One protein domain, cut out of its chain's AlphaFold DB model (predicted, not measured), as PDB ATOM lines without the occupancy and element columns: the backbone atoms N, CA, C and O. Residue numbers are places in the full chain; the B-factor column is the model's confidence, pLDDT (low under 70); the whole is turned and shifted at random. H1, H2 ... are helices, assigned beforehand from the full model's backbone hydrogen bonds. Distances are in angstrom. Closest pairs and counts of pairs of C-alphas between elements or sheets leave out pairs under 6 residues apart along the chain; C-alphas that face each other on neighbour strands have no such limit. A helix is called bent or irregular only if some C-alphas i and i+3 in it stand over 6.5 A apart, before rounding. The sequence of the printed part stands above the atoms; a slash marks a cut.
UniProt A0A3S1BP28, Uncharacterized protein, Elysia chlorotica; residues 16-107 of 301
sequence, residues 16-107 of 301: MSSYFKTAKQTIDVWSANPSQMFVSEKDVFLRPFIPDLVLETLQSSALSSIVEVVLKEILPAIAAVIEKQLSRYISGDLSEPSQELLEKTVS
ATOM      1  N   MET A  16     290.499 354.967 133.584       75.12
ATOM      2  CA  MET A  16     290.237 356.317 134.100       75.12
ATOM      3  C   MET A  16     288.767 356.541 134.499       75.12
ATOM      4  O   MET A  16     288.460 357.494 135.216       75.12
ATOM      5  N   SER A  17     287.854 355.659 134.087       75.69
ATOM      6  CA  SER A  17     286.422 355.743 134.401       75.69
ATOM      7  C   SER A  17     286.139 355.742 135.904       75.69
ATOM      8  O   SER A  17     285.328 356.534 136.387       75.69
ATOM      9  N   SER A  18     286.839 354.893 136.662       77.19
ATOM     10  CA  SER A  18     286.717 354.828 138.122       77.19
ATOM     11  C   SER A  18     287.232 356.108 138.779       77.19
ATOM     12  O   SER A  18     286.568 356.653 139.655       77.19
ATOM     13  N   TYR A  19     288.345 356.661 138.289       78.94
ATOM     14  CA  TYR A  19     288.914 357.918 138.776       78.94
ATOM     15  C   TYR A  19     287.957 359.101 138.618       78.94
ATOM     16  O   TYR A  19     287.833 359.912 139.534       78.94
ATOM     17  N   PHE A  20     287.250 359.200 137.490       79.25
ATOM     18  CA  PHE A  20     286.255 360.257 137.287       79.25
ATOM     19  C   PHE A  20     285.008 360.071 138.163       79.25
ATOM     20  O   PHE A  20     284.465 361.063 138.650       79.25
ATOM     21  N   LYS A  21     284.577 358.824 138.412       82.31
ATOM     22  CA  LYS A  21     283.496 358.520 139.370       82.31
ATOM     23  C   LYS A  21     283.897 358.926 140.796       82.31
ATOM     24  O   LYS A  21     283.127 359.616 141.459       82.31
ATOM     25  N   THR A  22     285.112 358.582 141.229       85.88
ATOM     26  CA  THR A  22     285.665 358.984 142.533       85.88
ATOM     27  C   THR A  22     285.774 360.502 142.654       85.88
ATOM     28  O   THR A  22     285.333 361.072 143.645       85.88
ATOM     29  N   ALA A  23     286.285 361.179 141.621       85.81
ATOM     30  CA  ALA A  23     286.379 362.636 141.598       85.81
ATOM     31  C   ALA A  23     285.014 363.313 141.760       85.81
ATOM     32  O   ALA A  23     284.890 364.262 142.532       85.81
ATOM     33  N   LYS A  24     283.984 362.803 141.066       86.50
ATOM     34  CA  LYS A  24     282.608 363.292 141.210       86.50
ATOM     35  C   LYS A  24     282.127 363.142 142.653       86.50
ATOM     36  O   LYS A  24     281.684 364.120 143.234       86.50
ATOM     37  N   GLN A  25     282.281 361.955 143.243       87.94
ATOM     38  CA  GLN A  25     281.859 361.694 144.623       87.94
ATOM     39  C   GLN A  25     282.536 362.637 145.626       87.94
ATOM     40  O   GLN A  25     281.867 363.198 146.490       87.94
ATOM     41  N   THR A  26     283.846 362.856 145.494       87.50
ATOM     42  CA  THR A  26     284.586 363.780 146.362       87.50
ATOM     43  C   THR A  26     284.096 365.222 146.201       87.50
ATOM     44  O   THR A  26     283.894 365.919 147.192       87.50
ATOM     45  N   ILE A  27     283.851 365.665 144.963       88.50
ATOM     46  CA  ILE A  27     283.323 367.009 144.682       88.50
ATOM     47  C   ILE A  27     281.891 367.161 145.199       88.50
ATOM     48  O   ILE A  27     281.573 368.217 145.734       88.50
ATOM     49  N   ASP A  28     281.050 366.130 145.111       87.88
ATOM     50  CA  ASP A  28     279.688 366.156 145.655       87.88
ATOM     51  C   ASP A  28     279.724 366.337 147.185       87.88
ATOM     52  O   ASP A  28     279.016 367.185 147.731       87.88
ATOM     53  N   VAL A  29     280.625 365.628 147.878       87.44
ATOM     54  CA  VAL A  29     280.846 365.771 149.329       87.44
ATOM     55  C   VAL A  29     281.341 367.176 149.687       87.44
ATOM     56  O   VAL A  29     280.815 367.808 150.607       87.44
ATOM     57  N   TRP A  30     282.308 367.707 148.936       88.25
ATOM     58  CA  TRP A  30     282.813 369.066 149.147       88.25
ATOM     59  C   TRP A  30     281.792 370.139 148.767       88.25
ATOM     60  O   TRP A  30     281.794 371.212 149.360       88.25
ATOM     61  N   SER A  31     280.889 369.871 147.824       86.62
ATOM     62  CA  SER A  31     279.817 370.803 147.470       86.62
ATOM     63  C   SER A  31     278.820 370.970 148.620       86.62
ATOM     64  O   SER A  31     278.360 372.080 148.882       86.62
ATOM     65  N   ALA A  32     278.552 369.887 149.362       86.38
ATOM     66  CA  ALA A  32     277.718 369.915 150.558       86.38
ATOM     67  C   ALA A  32     278.415 370.620 151.732       86.38
ATOM     68  O   ALA A  32     277.773 371.385 152.450       86.38
ATOM     69  N   ASN A  33     279.724 370.396 151.910       86.12
ATOM     70  CA  ASN A  33     280.527 370.995 152.979       86.12
ATOM     71  C   ASN A  33     281.896 371.482 152.453       86.12
ATOM     72  O   ASN A  33     282.886 370.753 152.572       86.12
ATOM     73  N   PRO A  34     282.001 372.722 151.932       84.38
ATOM     74  CA  PRO A  34     283.234 373.213 151.304       84.38
ATOM     75  C   PRO A  34     284.445 373.240 152.232       84.38
ATOM     76  O   PRO A  34     285.575 373.049 151.790       84.38
ATOM     77  N   SER A  35     284.222 373.410 153.535       81.12
ATOM     78  CA  SER A  35     285.280 373.409 154.547       81.12
ATOM     79  C   SER A  35     286.052 372.085 154.596       81.12
ATOM     80  O   SER A  35     287.229 372.078 154.942       81.12
ATOM     81  N   GLN A  36     285.437 370.966 154.188       82.19
ATOM     82  CA  GLN A  36     286.117 369.669 154.128       82.19
ATOM     83  C   GLN A  36     287.238 369.631 153.084       82.19
ATOM     84  O   GLN A  36     288.195 368.881 153.263       82.19
ATOM     85  N   MET A  37     287.176 370.464 152.042       82.12
ATOM     86  CA  MET A  37     288.229 370.552 151.024       82.12
ATOM     87  C   MET A  37     289.573 371.008 151.618       82.12
ATOM     88  O   MET A  37     290.623 370.575 151.151       82.12
ATOM     89  N   PHE A  38     289.543 371.841 152.664       78.81
ATOM     90  CA  PHE A  38     290.737 372.405 153.310       78.81
ATOM     91  C   PHE A  38     291.202 371.607 154.530       78.81
ATOM     92  O   PHE A  38     292.311 371.810 155.003       78.81
ATOM     93  N   VAL A  39     290.376 370.692 155.039       80.88
ATOM     94  CA  VAL A  39     290.735 369.800 156.156       80.88
ATOM     95  C   VAL A  39     291.145 368.413 155.651       80.88
ATOM     96  O   VAL A  39     291.800 367.656 156.358       80.88
ATOM     97  N   SER A  40     290.777 368.067 154.416       80.31
ATOM     98  CA  SER A  40     291.154 366.799 153.804       80.31
ATOM     99  C   SER A  40     292.674 366.682 153.664       80.31
ATOM    100  O   SER A  40     293.343 367.583 153.166       80.31
ATOM    101  N   GLU A  41     293.212 365.522 154.033       80.88
ATOM    102  CA  GLU A  41     294.599 365.121 153.752       80.88
ATOM    103  C   GLU A  41     294.758 364.540 152.336       80.88
ATOM    104  O   GLU A  41     295.861 364.201 151.900       80.88
ATOM    105  N   LYS A  42     293.640 364.396 151.617       83.75
ATOM    106  CA  LYS A  42     293.564 363.769 150.299       83.75
ATOM    107  C   LYS A  42     292.971 364.702 149.251       83.75
ATOM    108  O   LYS A  42     292.060 365.482 149.543       83.75
ATOM    109  N   ASP A  43     293.447 364.556 148.023       82.94
ATOM    110  CA  ASP A  43     292.964 365.272 146.851       82.94
ATOM    111  C   ASP A  43     291.595 364.768 146.354       82.94
ATOM    112  O   ASP A  43     290.997 363.835 146.896       82.94
ATOM    113  N   VAL A  44     291.104 365.389 145.276       83.50
ATOM    114  CA  VAL A  44     289.833 365.042 144.609       83.50
ATOM    115  C   VAL A  44     289.776 363.561 144.198       83.50
ATOM    116  O   VAL A  44     288.697 362.971 144.138       83.50
ATOM    117  N   PHE A  45     290.927 362.941 143.938       82.56
ATOM    118  CA  PHE A  45     291.068 361.549 143.514       82.56
ATOM    119  C   PHE A  45     291.412 360.601 144.676       82.56
ATOM    120  O   PHE A  45     291.790 359.455 144.431       82.56
ATOM    121  N   LEU A  46     291.271 361.059 145.927       82.12
ATOM    122  CA  LEU A  46     291.591 360.333 147.162       82.12
ATOM    123  C   LEU A  46     293.075 359.966 147.327       82.12
ATOM    124  O   LEU A  46     293.412 359.061 148.097       82.12
ATOM    125  N   ARG A  47     293.975 360.669 146.637       82.06
ATOM    126  CA  ARG A  47     295.423 360.516 146.799       82.06
ATOM    127  C   ARG A  47     295.922 361.450 147.899       82.06
ATOM    128  O   ARG A  47     295.405 362.558 148.010       82.06
ATOM    129  N   PRO A  48     296.905 361.037 148.714       83.56
ATOM    130  CA  PRO A  48     297.464 361.910 149.738       83.56
ATOM    131  C   PRO A  48     298.077 363.150 149.087       83.56
ATOM    132  O   PRO A  48     298.742 363.049 148.052       83.56
ATOM    133  N   PHE A  49     297.847 364.314 149.689       79.62
ATOM    134  CA  PHE A  49     298.494 365.531 149.229       79.62
ATOM    135  C   PHE A  49     300.012 365.440 149.397       79.62
ATOM    136  O   PHE A  49     300.526 364.864 150.356       79.62
ATOM    137  N   ILE A  50     300.734 366.041 148.454       81.19
ATOM    138  CA  ILE A  50     302.164 366.289 148.616       81.19
ATOM    139  C   ILE A  50     302.279 367.580 149.435       81.19
ATOM    140  O   ILE A  50     301.735 368.594 148.994       81.19
ATOM    141  N   PRO A  51     302.930 367.556 150.612       76.12
ATOM    142  CA  PRO A  51     303.049 368.740 151.450       76.12
ATOM    143  C   PRO A  51     303.856 369.821 150.724       76.12
ATOM    144  O   PRO A  51     304.936 369.565 150.189       76.12
ATOM    145  N   ASP A  52     303.296 371.024 150.691       82.06
ATOM    146  CA  ASP A  52     303.886 372.240 150.133       82.06
ATOM    147  C   ASP A  52     303.479 373.404 151.046       82.06
ATOM    148  O   ASP A  52     302.366 373.426 151.577       82.06
ATOM    149  N   LEU A  53     304.359 374.392 151.187       81.56
ATOM    150  CA  LEU A  53     304.161 375.611 151.967       81.56
ATOM    151  C   LEU A  53     302.837 376.309 151.614       81.56
ATOM    152  O   LEU A  53     302.157 376.850 152.487       81.56
ATOM    153  N   VAL A  54     302.442 376.282 150.337       80.81
ATOM    154  CA  VAL A  54     301.166 376.860 149.881       80.81
ATOM    155  C   VAL A  54     299.970 376.093 150.447       80.81
ATOM    156  O   VAL A  54     299.015 376.711 150.916       80.81
ATOM    157  N   LEU A  55     300.019 374.760 150.424       77.88
ATOM    158  CA  LEU A  55     298.951 373.914 150.954       77.88
ATOM    159  C   LEU A  55     298.835 374.083 152.472       77.88
ATOM    160  O   LEU A  55     297.740 374.322 152.968       77.88
ATOM    161  N   GLU A  56     299.956 374.061 153.191       80.38
ATOM    162  CA  GLU A  56     299.995 374.271 154.644       80.38
ATOM    163  C   GLU A  56     299.420 375.639 155.042       80.38
ATOM    164  O   GLU A  56     298.662 375.754 156.008       80.38
ATOM    165  N   THR A  57     299.710 376.682 154.259       80.38
ATOM    166  CA  THR A  57     299.149 378.027 154.469       80.38
ATOM    167  C   THR A  57     297.633 378.044 154.251       80.38
ATOM    168  O   THR A  57     296.901 378.667 155.019       80.38
ATOM    169  N   LEU A  58     297.134 377.337 153.232       76.06
ATOM    170  CA  LEU A  58     295.699 377.262 152.948       76.06
ATOM    171  C   LEU A  58     294.938 376.454 154.009       76.06
ATOM    172  O   LEU A  58     293.845 376.861 154.395       76.06
ATOM    173  N   GLN A  59     295.518 375.360 154.514       78.81
ATOM    174  CA  GLN A  59     294.908 374.514 155.550       78.81
ATOM    175  C   GLN A  59     294.934 375.162 156.947       78.81
ATOM    176  O   GLN A  59     294.038 374.926 157.754       78.81
ATOM    177  N   SER A  60     295.942 375.990 157.239       75.00
ATOM    178  CA  SER A  60     296.063 376.712 158.519       75.00
ATOM    179  C   SER A  60     295.266 378.020 158.570       75.00
ATOM    180  O   SER A  60     294.989 378.535 159.655       75.00
ATOM    181  N   SER A  61     294.876 378.566 157.415       72.25
ATOM    182  CA  SER A  61     294.059 379.776 157.347       72.25
ATOM    183  C   SER A  61     292.595 379.497 157.704       72.25
ATOM    184  O   SER A  61     291.979 378.564 157.192       72.25
ATOM    185  N   ALA A  62     292.007 380.327 158.573       67.69
ATOM    186  CA  ALA A  62     290.573 380.266 158.837       67.69
ATOM    187  C   ALA A  62     289.809 380.587 157.544       67.69
ATOM    188  O   ALA A  62     290.023 381.638 156.933       67.69
ATOM    189  N   LEU A  63     288.922 379.679 157.130       68.88
ATOM    190  CA  LEU A  63     288.155 379.845 155.905       68.88
ATOM    191  C   LEU A  63     287.295 381.113 156.004       68.88
ATOM    192  O   LEU A  63     286.433 381.231 156.873       68.88
ATOM    193  N   SER A  64     287.528 382.071 155.108       75.69
ATOM    194  CA  SER A  64     286.662 383.243 155.000       75.69
ATOM    195  C   SER A  64     285.263 382.807 154.563       75.69
ATOM    196  O   SER A  64     285.123 382.002 153.639       75.69
ATOM    197  N   SER A  65     284.224 383.385 155.168       76.44
ATOM    198  CA  SER A  65     282.823 383.117 154.809       76.44
ATOM    199  C   SER A  65     282.532 383.361 153.323       76.44
ATOM    200  O   SER A  65     281.684 382.697 152.734       76.44
ATOM    201  N   ILE A  66     283.284 384.262 152.683       83.19
ATOM    202  CA  ILE A  66     283.179 384.555 151.248       83.19
ATOM    203  C   ILE A  66     283.638 383.356 150.407       83.19
ATOM    204  O   ILE A  66     283.017 383.034 149.399       83.19
ATOM    205  N   VAL A  67     284.710 382.677 150.821       80.88
ATOM    206  CA  VAL A  67     285.260 381.524 150.095       80.88
ATOM    207  C   VAL A  67     284.281 380.354 150.140       80.88
ATOM    208  O   VAL A  67     284.072 379.695 149.126       80.88
ATOM    209  N   GLU A  68     283.621 380.135 151.278       82.25
ATOM    210  CA  GLU A  68     282.603 379.090 151.407       82.25
ATOM    211  C   GLU A  68     281.402 379.337 150.481       82.25
ATOM    212  O   GLU A  68     280.949 378.416 149.801       82.25
ATOM    213  N   VAL A  69     280.919 380.584 150.404       85.25
ATOM    214  CA  VAL A  69     279.824 380.974 149.498       85.25
ATOM    215  C   VAL A  69     280.217 380.753 148.037       85.25
ATOM    216  O   VAL A  69     279.454 380.170 147.274       85.25
ATOM    217  N   VAL A  70     281.429 381.156 147.650       86.38
ATOM    218  CA  VAL A  70     281.922 380.977 146.276       86.38
ATOM    219  C   VAL A  70     282.067 379.494 145.919       86.38
ATOM    220  O   VAL A  70     281.688 379.083 144.823       86.38
ATOM    221  N   LEU A  71     282.573 378.662 146.832       86.50
ATOM    222  CA  LEU A  71     282.720 377.226 146.587       86.50
ATOM    223  C   LEU A  71     281.374 376.502 146.486       86.50
ATOM    224  O   LEU A  71     281.256 375.596 145.662       86.50
ATOM    225  N   LYS A  72     280.353 376.931 147.242       86.81
ATOM    226  CA  LYS A  72     278.979 376.410 147.110       86.81
ATOM    227  C   LYS A  72     278.380 376.657 145.727       86.81
ATOM    228  O   LYS A  72     277.579 375.848 145.282       86.81
ATOM    229  N   GLU A  73     278.796 377.710 145.029       87.62
ATOM    230  CA  GLU A  73     278.352 377.989 143.657       87.62
ATOM    231  C   GLU A  73     279.203 377.258 142.602       87.62
ATOM    232  O   GLU A  73     278.687 376.734 141.613       87.62
ATOM    233  N   ILE A  74     280.524 377.185 142.801       90.06
ATOM    234  CA  ILE A  74     281.450 376.633 141.799       90.06
ATOM    235  C   ILE A  74     281.449 375.097 141.781       90.06
ATOM    236  O   ILE A  74     281.456 374.497 140.703       90.06
ATOM    237  N   LEU A  75     281.462 374.442 142.947       89.69
ATOM    238  CA  LEU A  75     281.599 372.982 143.036       89.69
ATOM    239  C   LEU A  75     280.443 372.227 142.353       89.69
ATOM    240  O   LEU A  75     280.737 371.305 141.586       89.69
ATOM    241  N   PRO A  76     279.163 372.633 142.498       90.38
ATOM    242  CA  PRO A  76     278.065 372.015 141.752       90.38
ATOM    243  C   PRO A  76     278.203 372.163 140.233       90.38
ATOM    244  O   PRO A  76     277.896 371.233 139.487       90.38
ATOM    245  N   ALA A  77     278.710 373.303 139.748       89.06
ATOM    246  CA  ALA A  77     278.936 373.503 138.318       89.06
ATOM    247  C   ALA A  77     280.023 372.557 137.780       89.06
ATOM    248  O   ALA A  77     279.878 371.993 136.692       89.06
ATOM    249  N   ILE A  78     281.091 372.334 138.554       87.00
ATOM    250  CA  ILE A  78     282.139 371.360 138.219       87.00
ATOM    251  C   ILE A  78     281.568 369.935 138.226       87.00
ATOM    252  O   ILE A  78     281.793 369.192 137.265       87.00
ATOM    253  N   ALA A  79     280.792 369.564 139.249       88.25
ATOM    254  CA  ALA A  79     280.141 368.255 139.338       88.25
ATOM    255  C   ALA A  79     279.235 367.982 138.126       88.25
ATOM    256  O   ALA A  79     279.342 366.926 137.498       88.25
ATOM    257  N   ALA A  80     278.424 368.967 137.723       88.06
ATOM    258  CA  ALA A  80     277.545 368.873 136.559       88.06
ATOM    259  C   ALA A  80     278.323 368.677 135.243       88.06
ATOM    260  O   ALA A  80     277.901 367.922 134.361       88.06
ATOM    261  N   VAL A  81     279.483 369.331 135.092       85.88
ATOM    262  CA  VAL A  81     280.360 369.115 133.932       85.88
ATOM    263  C   VAL A  81     280.924 367.696 133.941       85.88
ATOM    264  O   VAL A  81     280.868 367.034 132.905       85.88
ATOM    265  N   ILE A  82     281.428 367.208 135.078       83.94
ATOM    266  CA  ILE A  82     281.969 365.845 135.198       83.94
ATOM    267  C   ILE A  82     280.887 364.810 134.885       83.94
ATOM    268  O   ILE A  82     281.121 363.901 134.093       83.94
ATOM    269  N   GLU A  83     279.683 364.977 135.426       85.00
ATOM    270  CA  GLU A  83     278.545 364.098 135.164       85.00
ATOM    271  C   GLU A  83     278.169 364.051 133.681       85.00
ATOM    272  O   GLU A  83     278.011 362.973 133.110       85.00
ATOM    273  N   LYS A  84     278.113 365.212 133.024       83.06
ATOM    274  CA  LYS A  84     277.845 365.300 131.585       83.06
ATOM    275  C   LYS A  84     278.939 364.644 130.740       83.06
ATOM    276  O   LYS A  84     278.651 364.144 129.655       83.06
ATOM    277  N   GLN A  85     280.194 364.676 131.186       77.75
ATOM    278  CA  GLN A  85     281.296 363.992 130.503       77.75
ATOM    279  C   GLN A  85     281.220 362.477 130.720       77.75
ATOM    280  O   GLN A  85     281.308 361.724 129.749       77.75
ATOM    281  N   LEU A  86     280.964 362.033 131.955       77.44
ATOM    282  CA  LEU A  86     280.733 360.627 132.291       77.44
ATOM    283  C   LEU A  86     279.583 360.046 131.458       77.44
ATOM    284  O   LEU A  86     279.757 359.019 130.813       77.44
ATOM    285  N   SER A  87     278.447 360.740 131.370       79.31
ATOM    286  CA  SER A  87     277.282 360.261 130.619       79.31
ATOM    287  C   SER A  87     277.501 360.197 129.103       79.31
ATOM    288  O   SER A  87     276.769 359.496 128.414       79.31
ATOM    289  N   ARG A  88     278.445 360.977 128.558       72.12
ATOM    290  CA  ARG A  88     278.722 361.052 127.112       72.12
ATOM    291  C   ARG A  88     279.806 360.087 126.653       72.12
ATOM    292  O   ARG A  88     279.735 359.603 125.528       72.12
ATOM    293  N   TYR A  89     280.823 359.877 127.483       65.25
ATOM    294  CA  TYR A  89     282.027 359.134 127.106       65.25
ATOM    295  C   TYR A  89     282.182 357.811 127.861       65.25
ATOM    296  O   TYR A  89     282.902 356.934 127.394       65.25
ATOM    297  N   ILE A  90     281.515 357.659 129.007       65.94
ATOM    298  CA  ILE A  90     281.651 356.535 129.940       65.94
ATOM    299  C   ILE A  90     280.236 356.022 130.278       65.94
ATOM    300  O   ILE A  90     279.827 355.923 131.432       65.94
ATOM    301  N   SER A  91     279.441 355.736 129.245       62.00
ATOM    302  CA  SER A  91     278.100 355.147 129.365       62.00
ATOM    303  C   SER A  91     278.054 353.771 128.693       62.00
ATOM    304  O   SER A  91     278.603 353.613 127.603       62.00
ATOM    305  N   GLY A  92     277.364 352.801 129.304       66.44
ATOM    306  CA  GLY A  92     277.211 351.430 128.786       66.44
ATOM    307  C   GLY A  92     278.275 350.453 129.302       66.44
ATOM    308  O   GLY A  92     278.944 350.733 130.294       66.44
ATOM    309  N   ASP A  93     278.455 349.323 128.619       62.66
ATOM    310  CA  ASP A  93     279.302 348.192 129.056       62.66
ATOM    311  C   ASP A  93     280.793 348.542 129.254       62.66
ATOM    312  O   ASP A  93     281.537 347.811 129.902       62.66
ATOM    313  N   LEU A  94     281.247 349.681 128.719       62.22
ATOM    314  CA  LEU A  94     282.616 350.191 128.875       62.22
ATOM    315  C   LEU A  94     282.809 351.066 130.128       62.22
ATOM    316  O   LEU A  94     283.934 351.450 130.435       62.22
ATOM    317  N   SER A  95     281.723 351.405 130.832       64.06
ATOM    318  CA  SER A  95     281.748 352.251 132.037       64.06
ATOM    319  C   SER A  95     282.147 351.502 133.311       64.06
ATOM    320  O   SER A  95     282.614 352.112 134.277       64.06
ATOM    321  N   GLU A  96     281.962 350.183 133.297       70.25
ATOM    322  CA  GLU A  96     282.352 349.230 134.337       70.25
ATOM    323  C   GLU A  96     283.028 348.046 133.646       70.25
ATOM    324  O   GLU A  96     282.423 346.991 133.458       70.25
ATOM    325  N   PRO A  97     284.264 348.253 133.163       70.25
ATOM    326  CA  PRO A  97     284.951 347.257 132.363       70.25
ATOM    327  C   PRO A  97     285.166 345.986 133.188       70.25
ATOM    328  O   PRO A  97     285.723 346.032 134.287       70.25
ATOM    329  N   SER A  98     284.751 344.839 132.649       75.38
ATOM    330  CA  SER A  98     285.067 343.547 133.252       75.38
ATOM    331  C   SER A  98     286.581 343.319 133.259       75.38
ATOM    332  O   SER A  98     287.317 343.852 132.424       75.38
ATOM    333  N   GLN A  99     287.062 342.488 134.182       77.19
ATOM    334  CA  GLN A  99     288.489 342.182 134.283       77.19
ATOM    335  C   GLN A  99     289.041 341.560 132.986       77.19
ATOM    336  O   GLN A  99     290.128 341.916 132.540       77.19
ATOM    337  N   GLU A 100     288.231 340.755 132.293       78.69
ATOM    338  CA  GLU A 100     288.562 340.220 130.967       78.69
ATOM    339  C   GLU A 100     288.726 341.308 129.890       78.69
ATOM    340  O   GLU A 100     289.535 341.171 128.969       78.69
ATOM    341  N   LEU A 101     287.928 342.378 129.957       73.56
ATOM    342  CA  LEU A 101     288.023 343.497 129.023       73.56
ATOM    343  C   LEU A 101     289.281 344.322 129.298       73.56
ATOM    344  O   LEU A 101     289.964 344.721 128.354       73.56
ATOM    345  N   LEU A 102     289.612 344.535 130.573       74.00
ATOM    346  CA  LEU A 102     290.860 345.181 130.971       74.00
ATOM    347  C   LEU A 102     292.060 344.399 130.428       74.00
ATOM    348  O   LEU A 102     292.864 344.974 129.703       74.00
ATOM    349  N   GLU A 103     292.113 343.078 130.628       78.12
ATOM    350  CA  GLU A 103     293.185 342.214 130.104       78.12
ATOM    351  C   GLU A 103     293.334 342.288 128.576       78.12
ATOM    352  O   GLU A 103     294.444 342.419 128.055       78.12
ATOM    353  N   LYS A 104     292.220 342.275 127.832       73.75
ATOM    354  CA  LYS A 104     292.233 342.415 126.363       73.75
ATOM    355  C   LYS A 104     292.728 343.790 125.910       73.75
ATOM    356  O   LYS A 104     293.331 343.909 124.839       73.75
ATOM    357  N   THR A 105     292.471 344.827 126.701       69.38
ATOM    358  CA  THR A 105     292.766 346.224 126.353       69.38
ATOM    359  C   THR A 105     294.118 346.718 126.861       69.38
ATOM    360  O   THR A 105     294.555 347.762 126.390       69.38
ATOM    361  N   VAL A 106     294.853 345.941 127.673       69.94
ATOM    362  CA  VAL A 106     296.247 346.252 128.075       69.94
ATOM    363  C   VAL A 106     297.155 346.496 126.863       69.94
ATOM    364  O   VAL A 106     298.058 347.325 126.895       69.94
ATOM    365  N   SER A 107     296.907 345.785 125.760       67.25
ATOM    366  CA  SER A 107     297.666 345.951 124.512       67.25
ATOM    367  C   SER A 107     297.300 347.214 123.716       67.25
ATOM    368  O   SER A 107     298.009 347.575 122.772       67.25
TER     369      SER A 107
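Overview. This is residues 16 to 107 of the 301 residues of an uncharacterized protein of Elysia chlorotica (UniProt A0A3S1BP28). One long helix, H4, makes most of the length of a flat, loose model; H1 packs on it side by side, running back the other way, while H2, the loop of residues 40 to 52 and H3 make an open arch away from H4. H5 sits by itself past the last residues of H4, at one end of the longest axis. The 92 printed residues hold five named helices, H1 to H5 in that order, and no named strand: the class is all helix. The radius of gyration of the C-alphas is 16.5 A, which is loose, and the C-alphas span 49 by 27 by 15 A.

Arrangement. Begin with H1, residues 16 to 32, and set it beside H4, residues 65 to 89. They touch, with the C-alphas of Ser 31 and Leu 75 the closest at 5.3 A. Their lines stand at a shallow tilt of 29 degrees, and they run opposite ways. Go on to H2, residues 36 to 39: it is close to H1 but not clearly touching, the closest C-alphas being those of Trp 30 and Met 37, 5.9 A apart. H2 and H3, residues 53 to 60, only just touch, with 3 pairs of C-alphas within 8 A; the closest are those of Phe 38 and Gln 59, at 5.2 A. H3 is apart from H1 and from H4, and H2 is apart from H4. H5, residues 99 to 105, touches no helix and is apart from each of the other four. In the backbones of H1, H3 and H5 every O i to N i+4 pair is within hydrogen-bond range; in H4 it is 19 of 21, and H2 is too short for such a pair.

Along the chain. Find C-alpha 16 at (290.237, 356.317, 134.100); from there H1 runs 24.7 A to C-alpha 32. Next come H2, from Gln 36 to Val 39, and H3, 10.5 A from Leu 53 to Ser 60. Look for C-alpha 65 at (282.823, 383.117, 154.809), where H4 begins; it runs 36.7 A to C-alpha 89. H4 is neither bent nor irregular, but only just: C-alphas 73 and 76 are 6.3 A apart. H5 runs 9.9 A from Gln 99 to C-alpha 105 at (292.766, 346.224, 126.353).

Size, cuts and confidence. The two C-alphas farthest apart are those of Ser 65 and Lys 104, at 50.5 A. The printed part, residues 16 to 107, has no cut. The link from H2 to H3, 13 residues, is long; those from H1 to H2 and from H3 to H4 are tight, and the one from H4 to H5 is short. The mean pLDDT of the printed part is 79.6, and you will find values under 70 at residues 62 to 63, 89 to 95 and 105 to 107.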